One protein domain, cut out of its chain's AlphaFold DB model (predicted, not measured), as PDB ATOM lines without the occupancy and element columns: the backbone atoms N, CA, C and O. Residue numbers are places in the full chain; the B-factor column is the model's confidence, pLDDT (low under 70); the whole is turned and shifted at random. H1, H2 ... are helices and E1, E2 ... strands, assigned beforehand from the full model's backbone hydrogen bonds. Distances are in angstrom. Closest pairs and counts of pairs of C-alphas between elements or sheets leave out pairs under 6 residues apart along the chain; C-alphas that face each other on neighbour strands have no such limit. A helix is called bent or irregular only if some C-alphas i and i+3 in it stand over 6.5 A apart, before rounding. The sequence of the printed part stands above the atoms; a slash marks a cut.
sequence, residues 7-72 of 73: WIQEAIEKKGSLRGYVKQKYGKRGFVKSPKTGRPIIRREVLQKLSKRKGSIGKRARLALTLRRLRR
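Overview. This is residues 7 to 72 of the 73 residues of an uncharacterized protein of Candidatus Bathyarchaeota archaeon (UniProt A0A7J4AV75). Three helices gather round the longest one, H4: H1 runs beside it, H3 folds back on it as a helical hairpin, and H2 meets it with residues 17 to 18 and heads away about perpendicular. A small two-stranded hairpin, E1 and E2, lies away from H4, and its loop and the link from H3 to H4 hold the two C-alphas farthest apart. The 66 printed residues have four named helices and two named strands, in the order H1 H2 E1 E2 H3 H4, and the class is mostly helix; the sheet, E1 - E2, is antiparallel. The whole is compact and rounded, with a radius of gyration of the C-alphas of 10.9 A and spans of 32 by 27 by 22 A.

Arrangement. E1, residues 31 to 33, and E2, residues 40 to 42, are antiparallel neighbours in a hairpin, at 135 degrees; N 32 and O 41 are 2.8 A apart, as are N 41 and O 32, within hydrogen-bond range. H2, residues 17 to 30, comes closest to E2 at Gly 30 and Ile 42, C-alphas 5.8 A apart. H2 is irregular: C-alphas 25 and 28 are 9.6 A apart. The hub is H4, residues 56 to 70, which touches the three other helices. With residues 17 to 18 alone H2 touches residues 57 to 61 of H4, about perpendicular at 73 degrees; the closest C-alphas are those of Leu 18 and Ile 57, 6.1 A. H3, residues 44 to 51, touches H4 at a steep tilt of 44 degrees, opposite ways, in a helical hairpin; the closest C-alphas are those of Ser 51 and Gly 58, 4.2 A. H1, residues 7 to 13, touches H4 at a shallow tilt of 12 degrees, opposite ways, closest at the C-alphas of Ile 8 and Ala 64, 6.3 A. H1 and H2 only just touch, only at the corner by their link, with 3 pairs of C-alphas within 8 A, the closest being Ile 12 and Leu 18 at 5.9 A. H1 and H3 are apart. The helix packing is only just mostly crossed. Every O i to N i+4 pair is within hydrogen-bond range in H1, H3 and H4, and 8 of 10 in H2.

Along the chain. H1 begins at C-alpha 7, (130.315, 148.622, 168.877). H2 measures 13.9 A from first to last C-alpha, H3 10.4 A and H1 8.8 A; E1 measures 6.9 A and E2 6.8 A. H4 measures 21.2 A and ends at C-alpha 70, (125.708, 151.821, 179.085).

Size, cuts and confidence. The C-alphas of Lys 36 and Lys 54 are the two farthest apart, at 31.8 A. The printed part has no cut; no link is long, and that from E1 to E2 is short. The mean pLDDT of the printed part is 78.9, with residues 7 to 17, 35 to 37 and 72 under 70.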
ATOM      1  N   TRP A   7     131.642 148.045 169.096       49.03
ATOM      2  CA  TRP A   7     130.315 148.622 168.877       49.03
ATOM      3  C   TRP A   7     130.269 150.163 168.830       49.03
ATOM      4  O   TRP A   7     129.449 150.729 168.122       49.03
ATOM      5  N   ILE A   8     131.141 150.880 169.558       52.28
ATOM      6  CA  ILE A   8     131.273 152.341 169.403       52.28
ATOM      7  C   ILE A   8     131.929 152.637 168.060       52.28
ATOM      8  O   ILE A   8     131.526 153.583 167.395       52.28
ATOM      9  N   GLN A   9     132.909 151.823 167.663       52.66
ATOM     10  CA  GLN A   9     133.466 151.846 166.319       52.66
ATOM     11  C   GLN A   9     132.358 151.572 165.297       52.66
ATOM     12  O   GLN A   9     132.132 152.471 164.522       52.66
ATOM     13  N   GLU A  10     131.561 150.502 165.376       53.97
ATOM     14  CA  GLU A  10     130.436 150.163 164.483       53.97
ATOM     15  C   GLU A  10     129.299 151.194 164.490       53.97
ATOM     16  O   GLU A  10     128.767 151.542 163.439       53.97
ATOM     17  N   ALA A  11     128.944 151.765 165.642       53.59
ATOM     18  CA  ALA A  11     127.958 152.843 165.738       53.59
ATOM     19  C   ALA A  11     128.470 154.145 165.097       53.59
ATOM     20  O   ALA A  11     127.681 154.991 164.667       53.59
ATOM     21  N   ILE A  12     129.793 154.307 165.022       53.56
ATOM     22  CA  ILE A  12     130.486 155.388 164.314       53.56
ATOM     23  C   ILE A  12     130.822 154.990 162.849       53.56
ATOM     24  O   ILE A  12     130.926 155.870 161.991       53.56
ATOM     25  N   GLU A  13     130.979 153.693 162.562       46.00
ATOM     26  CA  GLU A  13     131.455 153.041 161.328       46.00
ATOM     27  C   GLU A  13     130.324 152.478 160.472       46.00
ATOM     28  O   GLU A  13     130.597 152.094 159.337       46.00
ATOM     29  N   LYS A  14     129.052 152.563 160.891       46.66
ATOM     30  CA  LYS A  14     127.961 152.733 159.921       46.66
ATOM     31  C   LYS A  14     128.293 154.013 159.131       46.66
ATOM     32  O   LYS A  14     128.172 155.141 159.613       46.66
ATOM     33  N   LYS A  15     128.855 153.745 157.949       44.41
ATOM     34  CA  LYS A  15     130.070 154.304 157.325       44.41
ATOM     35  C   LYS A  15     130.418 155.761 157.629       44.41
ATOM     36  O   LYS A  15     129.771 156.683 157.147       44.41
ATOM     37  N   GLY A  16     131.521 155.960 158.356       55.66
ATOM     38  CA  GLY A  16     132.455 157.086 158.203       55.66
ATOM     39  C   GLY A  16     131.971 158.503 158.524       55.66
ATOM     40  O   GLY A  16     132.808 159.378 158.706       55.66
ATOM     41  N   SER A  17     130.672 158.770 158.644       69.19
ATOM     42  CA  SER A  17     130.162 160.145 158.674       69.19
ATOM     43  C   SER A  17     130.561 160.905 159.937       69.19
ATOM     44  O   SER A  17     131.049 162.024 159.840       69.19
ATOM     45  N   LEU A  18     130.429 160.311 161.130       78.94
ATOM     46  CA  LEU A  18     130.804 160.999 162.370       78.94
ATOM     47  C   LEU A  18     132.328 161.047 162.547       78.94
ATOM     48  O   LEU A  18     132.871 162.097 162.878       78.94
ATOM     49  N   ARG A  19     133.031 159.936 162.296       81.06
ATOM     50  CA  ARG A  19     134.501 159.875 162.401       81.06
ATOM     51  C   ARG A  19     135.188 160.730 161.346       81.06
ATOM     52  O   ARG A  19     136.124 161.446 161.679       81.06
ATOM     53  N   GLY A  20     134.715 160.676 160.107       82.94
ATOM     54  CA  GLY A  20     135.170 161.500 158.991       82.94
ATOM     55  C   GLY A  20     134.918 162.974 159.265       82.94
ATOM     56  O   GLY A  20     135.858 163.757 159.196       82.94
ATOM     57  N   TYR A  21     133.714 163.337 159.724       84.62
ATOM     58  CA  TYR A  21     133.415 164.707 160.145       84.62
ATOM     59  C   TYR A  21     134.355 165.190 161.255       84.62
ATOM     60  O   TYR A  21     134.872 166.303 161.208       84.62
ATOM     61  N   VAL A  22     134.610 164.350 162.261       86.31
ATOM     62  CA  VAL A  22     135.515 164.697 163.362       86.31
ATOM     63  C   VAL A  22     136.960 164.808 162.882       86.31
ATOM     64  O   VAL A  22     137.647 165.741 163.284       86.31
ATOM     65  N   LYS A  23     137.412 163.915 161.996       86.12
ATOM     66  CA  LYS A  23     138.744 163.974 161.383       86.12
ATOM     67  C   LYS A  23     138.912 165.242 160.547       86.12
ATOM     68  O   LYS A  23     139.932 165.902 160.689       86.12
ATOM     69  N   GLN A  24     137.912 165.609 159.750       86.94
ATOM     70  CA  GLN A  24     137.931 166.813 158.919       86.94
ATOM     71  C   GLN A  24     137.912 168.091 159.767       86.94
ATOM     72  O   GLN A  24     138.686 169.004 159.518       86.94
ATOM     73  N   LYS A  25     137.055 168.157 160.794       88.56
ATOM     74  CA  LYS A  25     136.851 169.379 161.588       88.56
ATOM     75  C   LYS A  25     137.840 169.570 162.737       88.56
ATOM     76  O   LYS A  25     138.172 170.700 163.070       88.56
ATOM     77  N   TYR A  26     138.236 168.490 163.404       87.25
ATOM     78  CA  TYR A  26     139.050 168.540 164.625       87.25
ATOM     79  C   TYR A  26     140.420 167.869 164.460       87.25
ATOM     80  O   TYR A  26     141.249 167.950 165.370       87.25
ATOM     81  N   GLY A  27     140.680 167.190 163.336       88.62
ATOM     82  CA  GLY A  27     141.947 166.503 163.091       88.62
ATOM     83  C   GLY A  27     142.295 165.501 164.194       88.62
ATOM     84  O   GLY A  27     141.420 164.874 164.797       88.62
ATOM     85  N   LYS A  28     143.592 165.381 164.505       85.06
ATOM     86  CA  LYS A  28     144.095 164.520 165.592       85.06
ATOM     87  C   LYS A  28     143.526 164.914 166.964       85.06
ATOM     88  O   LYS A  28     143.281 164.038 167.786       85.06
ATOM     89  N   ARG A  29     143.226 166.204 167.188       87.88
ATOM     90  CA  ARG A  29     142.684 166.724 168.463       87.88
ATOM     91  C   ARG A  29     141.287 166.183 168.772       87.88
ATOM     92  O   ARG A  29     140.871 166.206 169.926       87.88
ATOM     93  N   GLY A  30     140.570 165.683 167.761       86.12
ATOM     94  CA  GLY A  30     139.254 165.067 167.916       86.12
ATOM     95  C   GLY A  30     139.269 163.667 168.533       86.12
ATOM     96  O   GLY A  30     138.212 163.159 168.920       86.12
ATOM     97  N   PHE A  31     140.446 163.049 168.647       87.88
ATOM     98  CA  PHE A  31     140.613 161.661 169.057       87.88
ATOM     99  C   PHE A  31     141.543 161.531 170.264       87.88
ATOM    100  O   PHE A  31     142.398 162.375 170.507       87.88
ATOM    101  N   VAL A  32     141.364 160.452 171.018       86.62
ATOM    102  CA  VAL A  32     142.259 159.994 172.089       86.62
ATOM    103  C   VAL A  32     142.538 158.514 171.905       86.62
ATOM    104  O   VAL A  32     141.744 157.801 171.290       86.62
ATOM    105  N   LYS A  33     143.663 158.039 172.432       81.50
ATOM    106  CA  LYS A  33     144.004 156.620 172.390       81.50
ATOM    107  C   LYS A  33     143.120 155.859 173.381       81.50
ATOM    108  O   LYS A  33     142.989 156.252 174.536       81.50
ATOM    109  N   SER A  34     142.480 154.789 172.921       77.62
ATOM    110  CA  SER A  34     141.759 153.862 173.789       77.62
ATOM    111  C   SER A  34     142.765 153.135 174.686       77.62
ATOM    112  O   SER A  34     143.667 152.499 174.140       77.62
ATOM    113  N   PRO A  35     142.621 153.167 176.023       69.25
ATOM    114  CA  PRO A  35     143.556 152.491 176.923       69.25
ATOM    115  C   PRO A  35     143.492 150.962 176.806       69.25
ATOM    116  O   PRO A  35     144.485 150.296 177.048       69.25
ATOM    117  N   LYS A  36     142.351 150.399 176.379       66.94
ATOM    118  CA  LYS A  36     142.186 148.944 176.222       66.94
ATOM    119  C   LYS A  36     142.717 148.384 174.905       66.94
ATOM    120  O   LYS A  36     143.145 147.243 174.854       66.94
ATOM    121  N   THR A  37     142.621 149.154 173.823       69.62
ATOM    122  CA  THR A  37     142.871 148.645 172.459       69.62
ATOM    123  C   THR A  37     143.948 149.417 171.708       69.62
ATOM    124  O   THR A  37     144.288 149.064 170.586       69.62
ATOM    125  N   GLY A  38     144.442 150.523 172.264       74.31
ATOM    126  CA  GLY A  38     145.433 151.382 171.620       74.31
ATOM    127  C   GLY A  38     144.920 152.168 170.406       74.31
ATOM    128  O   GLY A  38     145.682 152.939 169.825       74.31
ATOM    129  N   ARG A  39     143.647 152.021 170.012       77.00
ATOM    130  CA  ARG A  39     143.080 152.660 168.811       77.00
ATOM    131  C   ARG A  39     142.524 154.068 169.072       77.00
ATOM    132  O   ARG A  39     142.074 154.336 170.186       77.00
ATOM    133  N   PRO A  40     142.485 154.965 168.063       80.50
ATOM    134  CA  PRO A  40     141.925 156.309 168.215       80.50
ATOM    135  C   PRO A  40     140.397 156.277 168.354       80.50
ATOM    136  O   PRO A  40     139.688 155.862 167.437       80.50
ATOM    137  N   ILE A  41     139.882 156.784 169.470       85.69
ATOM    138  CA  ILE A  41     138.453 156.948 169.757       85.69
ATOM    139  C   ILE A  41     138.108 158.432 169.872       85.69
ATOM    140  O   ILE A  41     138.928 159.232 170.310       85.69
ATOM    141  N   ILE A  42     136.887 158.822 169.500       85.12
ATOM    142  CA  ILE A  42     136.474 160.231 169.559       85.12
ATOM    143  C   ILE A  42     136.480 160.715 171.019       85.12
ATOM    144  O   ILE A  42     136.002 160.025 171.933       85.12
ATOM    145  N   ARG A  43     137.005 161.922 171.252       88.12
ATOM    146  CA  ARG A  43     136.983 162.566 172.572       88.12
ATOM    147  C   ARG A  43     135.560 162.741 173.076       88.12
ATOM    148  O   ARG A  43     134.646 163.080 172.327       88.12
ATOM    149  N   ARG A  44     135.367 162.538 174.381       86.94
ATOM    150  CA  ARG A  44     134.054 162.726 175.018       86.94
ATOM    151  C   ARG A  44     133.549 164.158 174.843       86.94
ATOM    152  O   ARG A  44     132.394 164.333 174.479       86.94
ATOM    153  N   GLU A  45     134.424 165.140 175.035       90.12
ATOM    154  CA  GLU A  45     134.127 166.567 174.851       90.12
ATOM    155  C   GLU A  45     133.616 166.866 173.435       90.12
ATOM    156  O   GLU A  45     132.633 167.577 173.247       90.12
ATOM    157  N   VAL A  46     134.235 166.251 172.421       90.62
ATOM    158  CA  VAL A  46     133.817 166.399 171.023       90.62
ATOM    159  C   VAL A  46     132.434 165.798 170.811       90.62
ATOM    160  O   VAL A  46     131.583 166.442 170.203       90.62
ATOM    161  N   LEU A  47     132.164 164.608 171.354       88.75
ATOM    162  CA  LEU A  47     130.826 164.015 171.291       88.75
ATOM    163  C   LEU A  47     129.778 164.888 171.998       88.75
ATOM    164  O   LEU A  47     128.704 165.085 171.441       88.75
ATOM    165  N   GLN A  48     130.087 165.463 173.164       91.31
ATOM    166  CA  GLN A  48     129.194 166.389 173.883       91.31
ATOM    167  C   GLN A  48     128.941 167.686 173.108       91.31
ATOM    168  O   GLN A  48     127.828 168.208 173.095       91.31
ATOM    169  N   LYS A  49     129.957 168.212 172.423       92.88
ATOM    170  CA  LYS A  49     129.796 169.380 171.553       92.88
ATOM    171  C   LYS A  49     128.924 169.048 170.344       92.88
ATOM    172  O   LYS A  49     128.044 169.822 169.977       92.88
ATOM    173  N   LEU A  50     129.143 167.888 169.726       89.94
ATOM    174  CA  LEU A  50     128.384 167.453 168.556       89.94
ATOM    175  C   LEU A  50     126.950 167.049 168.902       89.94
ATOM    176  O   LEU A  50     126.059 167.312 168.102       89.94
ATOM    177  N   SER A  51     126.690 166.498 170.089       90.81
ATOM    178  CA  SER A  51     125.349 166.084 170.519       90.81
ATOM    179  C   SER A  51     124.370 167.252 170.647       90.81
ATOM    180  O   SER A  51     123.162 167.049 170.525       90.81
ATOM    181  N   LYS A  52     124.867 168.476 170.851       92.88
ATOM    182  CA  LYS A  52     124.049 169.698 170.872       92.88
ATOM    183  C   LYS A  52     123.604 170.147 169.478       92.88
ATOM    184  O   LYS A  52     122.674 170.935 169.356       92.88
ATOM    185  N   ARG A  53     124.230 169.646 168.408       89.06
ATOM    186  CA  ARG A  53     123.855 170.020 167.039       89.06
ATOM    187  C   ARG A  53     122.539 169.366 166.630       89.06
ATOM    188  O   ARG A  53     122.260 168.216 166.976       89.06
ATOM    189  N   LYS A  54     121.740 170.088 165.847       85.50
ATOM    190  CA  LYS A  54     120.586 169.519 165.141       85.50
ATOM    191  C   LYS A  54     121.079 168.664 163.958       85.50
ATOM    192  O   LYS A  54     122.199 168.838 163.478       85.50
ATOM    193  N   GLY A  55     120.267 167.699 163.526       85.94
ATOM    194  CA  GLY A  55     120.575 166.828 162.385       85.94
ATOM    195  C   GLY A  55     121.303 165.518 162.720       85.94
ATOM    196  O   GLY A  55     121.420 165.098 163.874       85.94
ATOM    197  N   SER A  56     121.769 164.839 161.672       84.69
ATOM    198  CA  SER A  56     122.263 163.455 161.730       84.69
ATOM    199  C   SER A  56     123.548 163.295 162.553       84.69
ATOM    200  O   SER A  56     123.676 162.341 163.319       84.69
ATOM    201  N   ILE A  57     124.470 164.261 162.483       85.06
ATOM    202  CA  ILE A  57     125.707 164.273 163.282       85.06
ATOM    203  C   ILE A  57     125.401 164.353 164.782       85.06
ATOM    204  O   ILE A  57     126.000 163.620 165.569       85.06
ATOM    205  N   GLY A  58     124.433 165.183 165.180       87.06
ATOM    206  CA  GLY A  58     124.021 165.295 166.576       87.06
ATOM    207  C   GLY A  58     123.345 164.032 167.099       87.06
ATOM    208  O   GLY A  58     123.681 163.575 168.190       87.06
ATOM    209  N   LYS A  59     122.468 163.410 166.298       87.94
ATOM    210  CA  LYS A  59     121.844 162.115 166.633       87.94
ATOM    211  C   LYS A  59     122.899 161.024 166.861       87.94
ATOM    212  O   LYS A  59     122.865 160.351 167.887       87.94
ATOM    213  N   ARG A  60     123.889 160.910 165.966       85.88
ATOM    214  CA  ARG A  60     124.999 159.944 166.097       85.88
ATOM    215  C   ARG A  60     125.871 160.219 167.321       85.88
ATOM    216  O   ARG A  60     126.256 159.289 168.020       85.88
ATOM    217  N   ALA A  61     126.159 161.487 167.610       88.00
ATOM    218  CA  ALA A  61     126.941 161.859 168.785       88.00
ATOM    219  C   ALA A  61     126.206 161.552 170.102       88.00
ATOM    220  O   ALA A  61     126.830 161.057 171.041       88.00
ATOM    221  N   ARG A  62     124.884 161.782 170.166       89.06
ATOM    222  CA  ARG A  62     124.044 161.376 171.310       89.06
ATOM    223  C   ARG A  62     124.057 159.871 171.496       89.06
ATOM    224  O   ARG A  62     124.330 159.420 172.599       89.06
ATOM    225  N   LEU A  63     123.846 159.118 170.414       87.81
ATOM    226  CA  LEU A  63     123.926 157.662 170.443       87.81
ATOM    227  C   LEU A  63     125.280 157.225 171.014       87.81
ATOM    228  O   LEU A  63     125.311 156.569 172.044       87.81
ATOM    229  N   ALA A  64     126.398 157.694 170.455       85.31
ATOM    230  CA  ALA A  64     127.737 157.352 170.942       85.31
ATOM    231  C   ALA A  64     127.959 157.669 172.440       85.31
ATOM    232  O   ALA A  64     128.664 156.927 173.129       85.31
ATOM    233  N   LEU A  65     127.364 158.747 172.965       87.12
ATOM    234  CA  LEU A  65     127.398 159.062 174.398       87.12
ATOM    235  C   LEU A  65     126.560 158.089 175.232       87.12
ATOM    236  O   LEU A  65     127.047 157.622 176.263       87.12
ATOM    237  N   THR A  66     125.340 157.771 174.798       87.56
ATOM    238  CA  THR A  66     124.467 156.787 175.457       87.56
ATOM    239  C   THR A  66     125.143 155.428 175.515       87.56
ATOM    240  O   THR A  66     125.250 154.834 176.584       87.56
ATOM    241  N   LEU A  67     125.699 154.992 174.388       82.12
ATOM    242  CA  LEU A  67     126.456 153.758 174.271       82.12
ATOM    243  C   LEU A  67     127.625 153.741 175.284       82.12
ATOM    244  O   LEU A  67     127.732 152.861 176.138       82.12
ATOM    245  N   ARG A  68     128.451 154.794 175.317       80.62
ATOM    246  CA  ARG A  68     129.516 154.919 176.331       80.62
ATOM    247  C   ARG A  68     129.025 154.849 177.776       80.62
ATOM    248  O   ARG A  68     129.776 154.369 178.621       80.62
ATOM    249  N   ARG A  69     127.831 155.369 178.071       81.62
ATOM    250  CA  ARG A  69     127.241 155.324 179.415       81.62
ATOM    251  C   ARG A  69     126.819 153.906 179.781       81.62
ATOM    252  O   ARG A  69     127.140 153.473 180.879       81.62
ATOM    253  N   LEU A  70     126.163 153.195 178.865       79.94
ATOM    254  CA  LEU A  70     125.708 151.821 179.085       79.94
ATOM    255  C   LEU A  70     126.868 150.861 179.351       79.94
ATOM    256  O   LEU A  70     126.754 150.036 180.233       79.94
ATOM    257  N   ARG A  71     128.011 151.032 178.677       70.38
ATOM    258  CA  ARG A  71     129.223 150.221 178.916       70.38
ATOM    259  C   ARG A  71     129.919 150.482 180.266       70.38
ATOM    260  O   ARG A  71     130.841 149.756 180.622       70.38
ATOM    261  N   ARG A  72     129.597 151.580 180.955       67.81
ATOM    262  CA  ARG A  72     130.161 151.876 182.286       67.81
ATOM    263  C   ARG A  72     129.333 151.286 183.424       67.81
ATOM    264  O   ARG A  72     129.828 151.283 184.543       67.81
TER     265      ARG A  72